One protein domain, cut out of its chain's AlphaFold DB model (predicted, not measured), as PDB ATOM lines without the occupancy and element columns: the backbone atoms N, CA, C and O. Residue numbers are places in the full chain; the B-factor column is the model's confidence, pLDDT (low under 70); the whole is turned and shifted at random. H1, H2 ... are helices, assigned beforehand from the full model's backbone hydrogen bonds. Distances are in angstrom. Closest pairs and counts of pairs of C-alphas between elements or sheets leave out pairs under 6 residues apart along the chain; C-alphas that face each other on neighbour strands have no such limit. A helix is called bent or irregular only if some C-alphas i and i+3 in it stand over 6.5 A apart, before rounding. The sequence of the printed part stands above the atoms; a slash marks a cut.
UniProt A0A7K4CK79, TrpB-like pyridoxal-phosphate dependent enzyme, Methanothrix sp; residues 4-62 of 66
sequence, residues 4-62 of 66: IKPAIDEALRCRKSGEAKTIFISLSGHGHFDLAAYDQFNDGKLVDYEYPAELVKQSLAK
ATOM      1  N   ILE A   4      95.551 229.884 236.804       96.25
ATOM      2  CA  ILE A   4      95.674 231.349 236.742       96.25
ATOM      3  C   ILE A   4      94.981 231.996 237.947       96.25
ATOM      4  O   ILE A   4      95.533 232.906 238.557       96.25
ATOM      5  N   LYS A   5      93.795 231.505 238.326       96.44
ATOM      6  CA  LYS A   5      93.037 232.015 239.479       96.44
ATOM      7  C   LYS A   5      93.842 232.030 240.797       96.44
ATOM      8  O   LYS A   5      93.981 233.113 241.361       96.44
ATOM      9  N   PRO A   6      94.430 230.916 241.273       96.69
ATOM     10  CA  PRO A   6      95.218 230.918 242.504       96.69
ATOM     11  C   PRO A   6      96.490 231.766 242.389       96.69
ATOM     12  O   PRO A   6      96.905 232.366 243.374       96.69
ATOM     13  N   ALA A   7      97.088 231.883 241.197       97.88
ATOM     14  CA  ALA A   7      98.225 232.775 240.981       97.88
ATOM     15  C   ALA A   7      97.840 234.256 241.131       97.88
ATOM     16  O   ALA A   7      98.578 235.023 241.748       97.88
ATOM     17  N   ILE A   8      96.664 234.653 240.627       98.06
ATOM     18  CA  ILE A   8      96.103 235.992 240.856       98.06
ATOM     19  C   ILE A   8      95.841 236.204 242.349       98.06
ATOM     20  O   ILE A   8      96.232 237.234 242.895       98.06
ATOM     21  N   ASP A   9      95.206 235.241 243.018       98.12
ATOM     22  CA  ASP A   9      94.886 235.359 244.443       98.12
ATOM     23  C   ASP A   9      96.163 235.486 245.300       98.12
ATOM     24  O   ASP A   9      96.223 236.323 246.207       98.12
ATOM     25  N   GLU A  10      97.224 234.747 244.962       98.12
ATOM     26  CA  GLU A  10      98.533 234.859 245.615       98.12
ATOM     27  C   GLU A  10      99.210 236.208 245.335       98.12
ATOM     28  O   GLU A  10      99.753 236.827 246.253       98.12
ATOM     29  N   ALA A  11      99.129 236.723 244.105       98.38
ATOM     30  CA  ALA A  11      99.646 238.049 243.770       98.38
ATOM     31  C   ALA A  11      98.919 239.155 244.557       98.38
ATOM     32  O   ALA A  11      99.544 240.088 245.071       98.38
ATOM     33  N   LEU A  12      97.597 239.031 244.720       98.50
ATOM     34  CA  LEU A  12      96.800 239.936 245.550       98.50
ATOM     35  C   LEU A  12      97.193 239.852 247.030       98.50
ATOM     36  O   LEU A  12      97.206 240.886 247.706       98.50
ATOM     37  N   ARG A  13      97.525 238.657 247.533       98.56
ATOM     38  CA  ARG A  13      98.038 238.465 248.896       98.56
ATOM     39  C   ARG A  13      99.395 239.141 249.083       98.56
ATOM     40  O   ARG A  13      99.532 239.915 250.024       98.56
ATOM     41  N   CYS A  14     100.332 238.926 248.159       98.50
ATOM     42  CA  CYS A  14     101.654 239.562 248.157       98.50
ATOM     43  C   CYS A  14     101.547 241.092 248.161       98.50
ATOM     44  O   CYS A  14     102.204 241.769 248.947       98.50
ATOM     45  N   ARG A  15     100.630 241.652 247.358       98.31
ATOM     46  CA  ARG A  15     100.357 243.097 247.354       98.31
ATOM     47  C   ARG A  15      99.863 243.610 248.709       98.31
ATOM     48  O   ARG A  15     100.245 244.702 249.108       98.31
ATOM     49  N   LYS A  16      99.001 242.855 249.398       98.50
ATOM     50  CA  LYS A  16      98.480 243.235 250.724       98.50
ATOM     51  C   LYS A  16      99.535 243.107 251.824       98.50
ATOM     52  O   LYS A  16      99.523 243.912 252.747       98.50
ATOM     53  N   SER A  17     100.411 242.105 251.745       98.25
ATOM     54  CA  SER A  17     101.465 241.877 252.741       98.25
ATOM     55  C   SER A  17     102.733 242.696 252.495       98.25
ATOM     56  O   SER A  17     103.543 242.828 253.406       98.25
ATOM     57  N   GLY A  18     102.923 243.228 251.283       98.31
ATOM     58  CA  GLY A  18     104.172 243.870 250.862       98.31
ATOM     59  C   GLY A  18     105.306 242.878 250.575       98.31
ATOM     60  O   GLY A  18     106.447 243.289 250.389       98.31
ATOM     61  N   GLU A  19     105.015 241.576 250.549       98.25
ATOM     62  CA  GLU A  19     106.008 240.525 250.327       98.25
ATOM     63  C   GLU A  19     106.270 240.333 248.828       98.25
ATOM     64  O   GLU A  19     105.341 240.148 248.041       98.25
ATOM     65  N   ALA A  20     107.539 240.339 248.421       97.88
ATOM     66  CA  ALA A  20     107.924 240.055 247.044       97.88
ATOM     67  C   ALA A  20     108.094 238.542 246.833       97.88
ATOM     68  O   ALA A  20     108.960 237.922 247.450       97.88
ATOM     69  N   LYS A  21     107.298 237.952 245.931       98.00
ATOM     70  CA  LYS A  21     107.402 236.539 245.534       98.00
ATOM     71  C   LYS A  21     107.429 236.370 244.026       98.00
ATOM     72  O   LYS A  21     106.736 237.077 243.298       98.00
ATOM     73  N   THR A  22     108.151 235.346 243.584       98.19
ATOM     74  CA  THR A  22     108.039 234.814 242.226       98.19
ATOM     75  C   THR A  22     106.931 233.769 242.193       98.19
ATOM     76  O   THR A  22     106.986 232.783 242.925       98.19
ATOM     77  N   ILE A  23     105.934 233.973 241.332       98.00
ATOM     78  CA  ILE A  23     104.810 233.050 241.151       98.00
ATOM     79  C   ILE A  23     104.972 232.378 239.791       98.00
ATOM     80  O   ILE A  23     104.891 233.033 238.753       98.00
ATOM     81  N   PHE A  24     105.212 231.069 239.798       97.38
ATOM     82  CA  PHE A  24     105.265 230.261 238.585       97.38
ATOM     83  C   PHE A  24     103.909 229.603 238.332       97.38
ATOM     84  O   PHE A  24     103.290 229.068 239.252       97.38
ATOM     85  N   ILE A  25     103.477 229.598 237.072       97.31
ATOM     86  CA  ILE A  25     102.313 228.836 236.624       97.31
ATOM     87  C   ILE A  25     102.692 227.942 235.450       97.31
ATOM     88  O   ILE A  25     103.450 228.343 234.567       97.31
ATOM     89  N   SER A  26     102.104 226.749 235.407       95.81
ATOM     90  CA  SER A  26     102.116 225.923 234.203       95.81
ATOM     91  C   SER A  26     100.992 226.386 233.278       95.81
ATOM     92  O   SER A  26      99.818 226.079 233.508       95.81
ATOM     93  N   LEU A  27     101.334 227.169 232.254       95.44
ATOM     94  CA  LEU A  27     100.394 227.522 231.194       95.44
ATOM     95  C   LEU A  27     100.313 226.357 230.202       95.44
ATOM     96  O   LEU A  27     101.104 226.260 229.270       95.44
ATOM     97  N   SER A  28      99.366 225.454 230.437       95.69
ATOM     98  CA  SER A  28      99.297 224.157 229.754       95.69
ATOM     99  C   SER A  28      98.831 224.204 228.293       95.69
ATOM    100  O   SER A  28      98.874 223.180 227.621       95.69
ATOM    101  N   GLY A  29      98.343 225.343 227.796       94.62
ATOM    102  CA  GLY A  29      97.807 225.468 226.439       94.62
ATOM    103  C   GLY A  29      97.103 226.802 226.187       94.62
ATOM    104  O   GLY A  29      97.089 227.681 227.052       94.62
ATOM    105  N   HIS A  30      96.507 226.943 224.999       94.62
ATOM    106  CA  HIS A  30      95.735 228.121 224.587       94.62
ATOM    107  C   HIS A  30      94.234 227.819 224.495       94.62
ATOM    108  O   HIS A  30      93.846 226.699 224.185       94.62
ATOM    109  N   GLY A  31      93.393 228.842 224.656       94.94
ATOM    110  CA  GLY A  31      91.930 228.709 224.604       94.94
ATOM    111  C   GLY A  31      91.285 228.865 223.221       94.94
ATOM    112  O   GLY A  31      90.076 229.050 223.154       94.94
ATOM    113  N   HIS A  32      92.055 228.868 222.123       96.56
ATOM    114  CA  HIS A  32      91.547 229.215 220.782       96.56
ATOM    115  C   HIS A  32      90.384 228.327 220.308       96.56
ATOM    116  O   HIS A  32      89.479 228.812 219.638       96.56
ATOM    117  N   PHE A  33      90.383 227.046 220.685       95.75
ATOM    118  CA  PHE A  33      89.318 226.099 220.335       95.75
ATOM    119  C   PHE A  33      88.287 225.902 221.456       95.75
ATOM    120  O   PHE A  33      87.304 225.197 221.262       95.75
ATOM    121  N   ASP A  34      88.465 226.569 222.597       95.94
ATOM    122  CA  ASP A  34      87.572 226.490 223.757       95.94
ATOM    123  C   ASP A  34      86.590 227.676 223.823       95.94
ATOM    124  O   ASP A  34      85.887 227.846 224.818       95.94
ATOM    125  N   LEU A  35      86.529 228.522 222.783       96.31
ATOM    126  CA  LEU A  35      85.705 229.743 222.762       96.31
ATOM    127  C   LEU A  35      84.225 229.475 223.061       96.31
ATOM    128  O   LEU A  35      83.627 230.203 223.843       96.31
ATOM    129  N   ALA A  36      83.662 228.378 222.549       96.31
ATOM    130  CA  ALA A  36      82.282 227.997 222.851       96.31
ATOM    131  C   ALA A  36      82.052 227.720 224.351       96.31
ATOM    132  O   ALA A  36      80.989 228.039 224.883       96.31
ATOM    133  N   ALA A  37      83.042 227.152 225.049       94.88
ATOM    134  CA  ALA A  37      82.962 226.929 226.490       94.88
ATOM    135  C   ALA A  37      83.080 228.250 227.270       94.88
ATOM    136  O   ALA A  37      82.387 228.430 228.272       94.88
ATOM    137  N   TYR A  38      83.907 229.194 226.797       95.25
ATOM    138  CA  TYR A  38      83.961 230.548 227.359       95.25
ATOM    139  C   TYR A  38      82.626 231.281 227.203       95.25
ATOM    140  O   TYR A  38      82.151 231.857 228.179       95.25
ATOM    141  N   ASP A  39      81.999 231.218 226.027       97.31
ATOM    142  CA  ASP A  39      80.692 231.837 225.784       97.31
ATOM    143  C   ASP A  39      79.621 231.246 226.705       97.31
ATOM    144  O   ASP A  39      78.909 231.982 227.381       97.31
ATOM    145  N   GLN A  40      79.555 229.915 226.819       97.19
ATOM    146  CA  GLN A  40      78.629 229.254 227.744       97.19
ATOM    147  C   GLN A  40      78.864 229.663 229.201       97.19
ATOM    148  O   GLN A  40      77.896 229.866 229.934       97.19
ATOM    149  N   PHE A  41      80.121 229.778 229.634       95.00
ATOM    150  CA  PHE A  41      80.443 230.218 230.989       95.00
ATOM    151  C   PHE A  41      80.003 231.667 231.230       95.00
ATOM    152  O   PHE A  41      79.329 231.945 232.220       95.00
ATOM    153  N   ASN A  42      80.338 232.572 230.309       95.75
ATOM    154  CA  ASN A  42      80.016 233.996 230.411       95.75
ATOM    155  C   ASN A  42      78.504 234.261 230.341       95.75
ATOM    156  O   ASN A  42      78.007 235.146 231.033       95.75
ATOM    157  N   ASP A  43      77.774 233.459 229.566       97.50
ATOM    158  CA  ASP A  43      76.310 233.492 229.480       97.50
ATOM    159  C   ASP A  43      75.613 232.797 230.667       97.50
ATOM    160  O   ASP A  43      74.382 232.756 230.718       97.50
ATOM    161  N   GLY A  44      76.364 232.193 231.598       96.19
ATOM    162  CA  GLY A  44      75.813 231.430 232.724       96.19
ATOM    163  C   GLY A  44      75.110 230.125 232.321       96.19
ATOM    164  O   GLY A  44      74.298 229.599 233.078       96.19
ATOM    165  N   LYS A  45      75.392 229.609 231.120       97.00
ATOM    166  CA  LYS A  45      74.810 228.383 230.543       97.00
ATOM    167  C   LYS A  45      75.677 227.142 230.758       97.00
ATOM    168  O   LYS A  45      75.211 226.034 230.500       97.00
ATOM    169  N   LEU A  46      76.937 227.313 231.166       94.56
ATOM    170  CA  LEU A  46      77.838 226.191 231.415       94.56
ATOM    171  C   LEU A  46      77.351 225.403 232.637       94.56
ATOM    172  O   LEU A  46      77.286 225.935 233.742       94.56
ATOM    173  N   VAL A  47      77.004 224.135 232.422       91.56
ATOM    174  CA  VAL A  47      76.509 223.240 233.473       91.56
ATOM    175  C   VAL A  47      77.687 222.577 234.170       91.56
ATOM    176  O   VAL A  47      78.521 221.950 233.518       91.56
ATOM    177  N   ASP A  48      77.716 222.673 235.497       89.12
ATOM    178  CA  ASP A  48      78.608 221.859 236.314       89.12
ATOM    179  C   ASP A  48      78.044 220.437 236.388       89.12
ATOM    180  O   ASP A  48      77.087 220.150 237.110       89.12
ATOM    181  N   TYR A  49      78.564 219.572 235.523       89.44
ATOM    182  CA  TYR A  49      78.113 218.197 235.408       89.44
ATOM    183  C   TYR A  49      79.035 217.271 236.194       89.44
ATOM    184  O   TYR A  49      80.161 216.984 235.783       89.44
ATOM    185  N   GLU A  50      78.516 216.741 237.297       90.69
ATOM    186  CA  GLU A  50      79.177 215.679 238.040       90.69
ATOM    187  C   GLU A  50      78.932 214.329 237.351       90.69
ATOM    188  O   GLU A  50      77.795 213.884 237.168       90.69
ATOM    189  N   TYR A  51      80.014 213.668 236.938       90.06
ATOM    190  CA  TYR A  51      79.914 212.388 236.244       90.06
ATOM    191  C   TYR A  51      79.371 211.293 237.190       90.06
ATOM    192  O   TYR A  51      79.908 211.125 238.287       90.06
ATOM    193  N   PRO A  52      78.350 210.502 236.794       95.06
ATOM    194  CA  PRO A  52      77.692 209.554 237.687       95.06
ATOM    195  C   PRO A  52      78.650 208.525 238.290       95.06
ATOM    196  O   PRO A  52      79.305 207.764 237.571       95.06
ATOM    197  N   ALA A  53      78.649 208.425 239.621       95.38
ATOM    198  CA  ALA A  53      79.497 207.490 240.360       95.38
ATOM    199  C   ALA A  53      79.313 206.026 239.914       95.38
ATOM    200  O   ALA A  53      80.272 205.258 239.887       95.38
ATOM    201  N   GLU A  54      78.102 205.635 239.510       95.69
ATOM    202  CA  GLU A  54      77.833 204.282 239.012       95.69
ATOM    203  C   GLU A  54      78.552 203.982 237.690       95.69
ATOM    204  O   GLU A  54      79.085 202.886 237.520       95.69
ATOM    205  N   LEU A  55      78.663 204.958 236.782       95.38
ATOM    206  CA  LEU A  55      79.420 204.786 235.536       95.38
ATOM    207  C   LEU A  55      80.930 204.704 235.801       95.38
ATOM    208  O   LEU A  55      81.635 203.941 235.133       95.38
ATOM    209  N   VAL A  56      81.420 205.425 236.816       94.56
ATOM    210  CA  VAL A  56      82.804 205.283 237.295       94.56
ATOM    211  C   VAL A  56      83.041 203.859 237.798       94.56
ATOM    212  O   VAL A  56      83.956 203.190 237.317       94.56
ATOM    213  N   LYS A  57      82.187 203.349 238.698       95.88
ATOM    214  CA  LYS A  57      82.292 201.978 239.238       95.88
ATOM    215  C   LYS A  57      82.255 200.920 238.135       95.88
ATOM    216  O   LYS A  57      83.088 200.015 238.129       95.88
ATOM    217  N   GLN A  58      81.331 201.050 237.182       96.44
ATOM    218  CA  GLN A  58      81.229 200.141 236.037       96.44
ATOM    219  C   GLN A  58      82.500 200.139 235.179       96.44
ATOM    220  O   GLN A  58      82.914 199.083 234.701       96.44
ATOM    221  N   SER A  59      83.122 201.305 234.983       94.56
ATOM    222  CA  SER A  59      84.369 201.427 234.221       94.56
ATOM    223  C   SER A  59      85.547 200.798 234.965       94.56
ATOM    224  O   SER A  59      86.306 200.033 234.371       94.56
ATOM    225  N   LEU A  60      85.656 201.038 236.275       94.75
ATOM    226  CA  LEU A  60      86.694 200.450 237.129       94.75
ATOM    227  C   LEU A  60      86.607 198.918 237.184       94.75
ATOM    228  O   LEU A  60      87.635 198.248 237.180       94.75
ATOM    229  N   ALA A  61      85.398 198.352 237.165       95.50
ATOM    230  CA  ALA A  61      85.193 196.903 237.166       95.50
ATOM    231  C   ALA A  61      85.741 196.193 235.909       95.50
ATOM    232  O   ALA A  61      85.944 194.980 235.938       95.50
ATOM    233  N   LYS A  62      85.975 196.927 234.811       95.62
ATOM    234  CA  LYS A  62      86.528 196.393 233.553       95.62
ATOM    235  C   LYS A  62      88.056 196.428 233.501       95.62
ATOM    236  O   LYS A  62      88.631 195.941 232.528       95.62
TER     237      LYS A  62
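This is residues 4 to 62 of the 66 residues of the protein "TrpB-like pyridoxal-phosphate dependent enzyme" of Methanothrix sp (UniProt A0A7K4CK79). Three separate helices are strung along an open, V-shaped chain with no common core: the longest, H1, makes one end, the short H2 sits at the turn of the V, and the short H3 lies at the far end of the other arm. After H1 the chain folds back beside that helix before it runs on to H2, while residues 47 to 62, with H3 among them, stick out free. The printed part has 59 residues with three named helices, in the order H1, H2, H3, and no named strand; the class is all helix. The whole is extended, with a radius of gyration of the C-alphas of 18.4 A, and its C-alphas span 52 by 31 by 21 A.

H1, the longest helix, holds residues 4 to 17 and measures 20.0 A from first to last C-alpha. It begins at C-alpha 4, at (95.674, 231.349, 236.742), and ends at C-alpha 17, at (101.465, 241.877, 252.741). H2 holds residues 35 to 42 and measures 10.4 A. H3 holds residues 53 to 60, measures 10.6 A, and ends at C-alpha 60, at (86.694, 200.450, 237.129). No helix is bent or irregular.

H1 touches no helix. H1 and H2 are apart, with no C-alpha of the one within 8 A of the other, although they follow each other in the chain. H2 and H3 are apart by the same measure, and so are H1 and H3. H3 stands free in residues 47 to 62, of which 53 to 60 belong to H3: no C-alpha 8 or more residues away along the chain is within 10 A. Residues 39 to 44, of which 39 to 42 belong to H2, stand free too, as do residues 28 to 35. In H1, H2 and H3 every O i to N i+4 pair is within hydrogen-bond range.

The outline is elongated, and the two C-alphas farthest apart are those of Gly 18 and Lys 62, at 53.5 A. The first and last printed C-alphas, Ile 4 and Lys 62, are 36.3 A apart. The link from H1 to H2 is long, with 17 residues, 18 to 34, whose C-alphas lie 11 to 27 A from the mean of all C-alphas. The link from H2 to H3 is short, with 10 residues. The printed part has no cut. The mean pLDDT of the printed part of this predicted model is 96.0, and no printed residue is under 70.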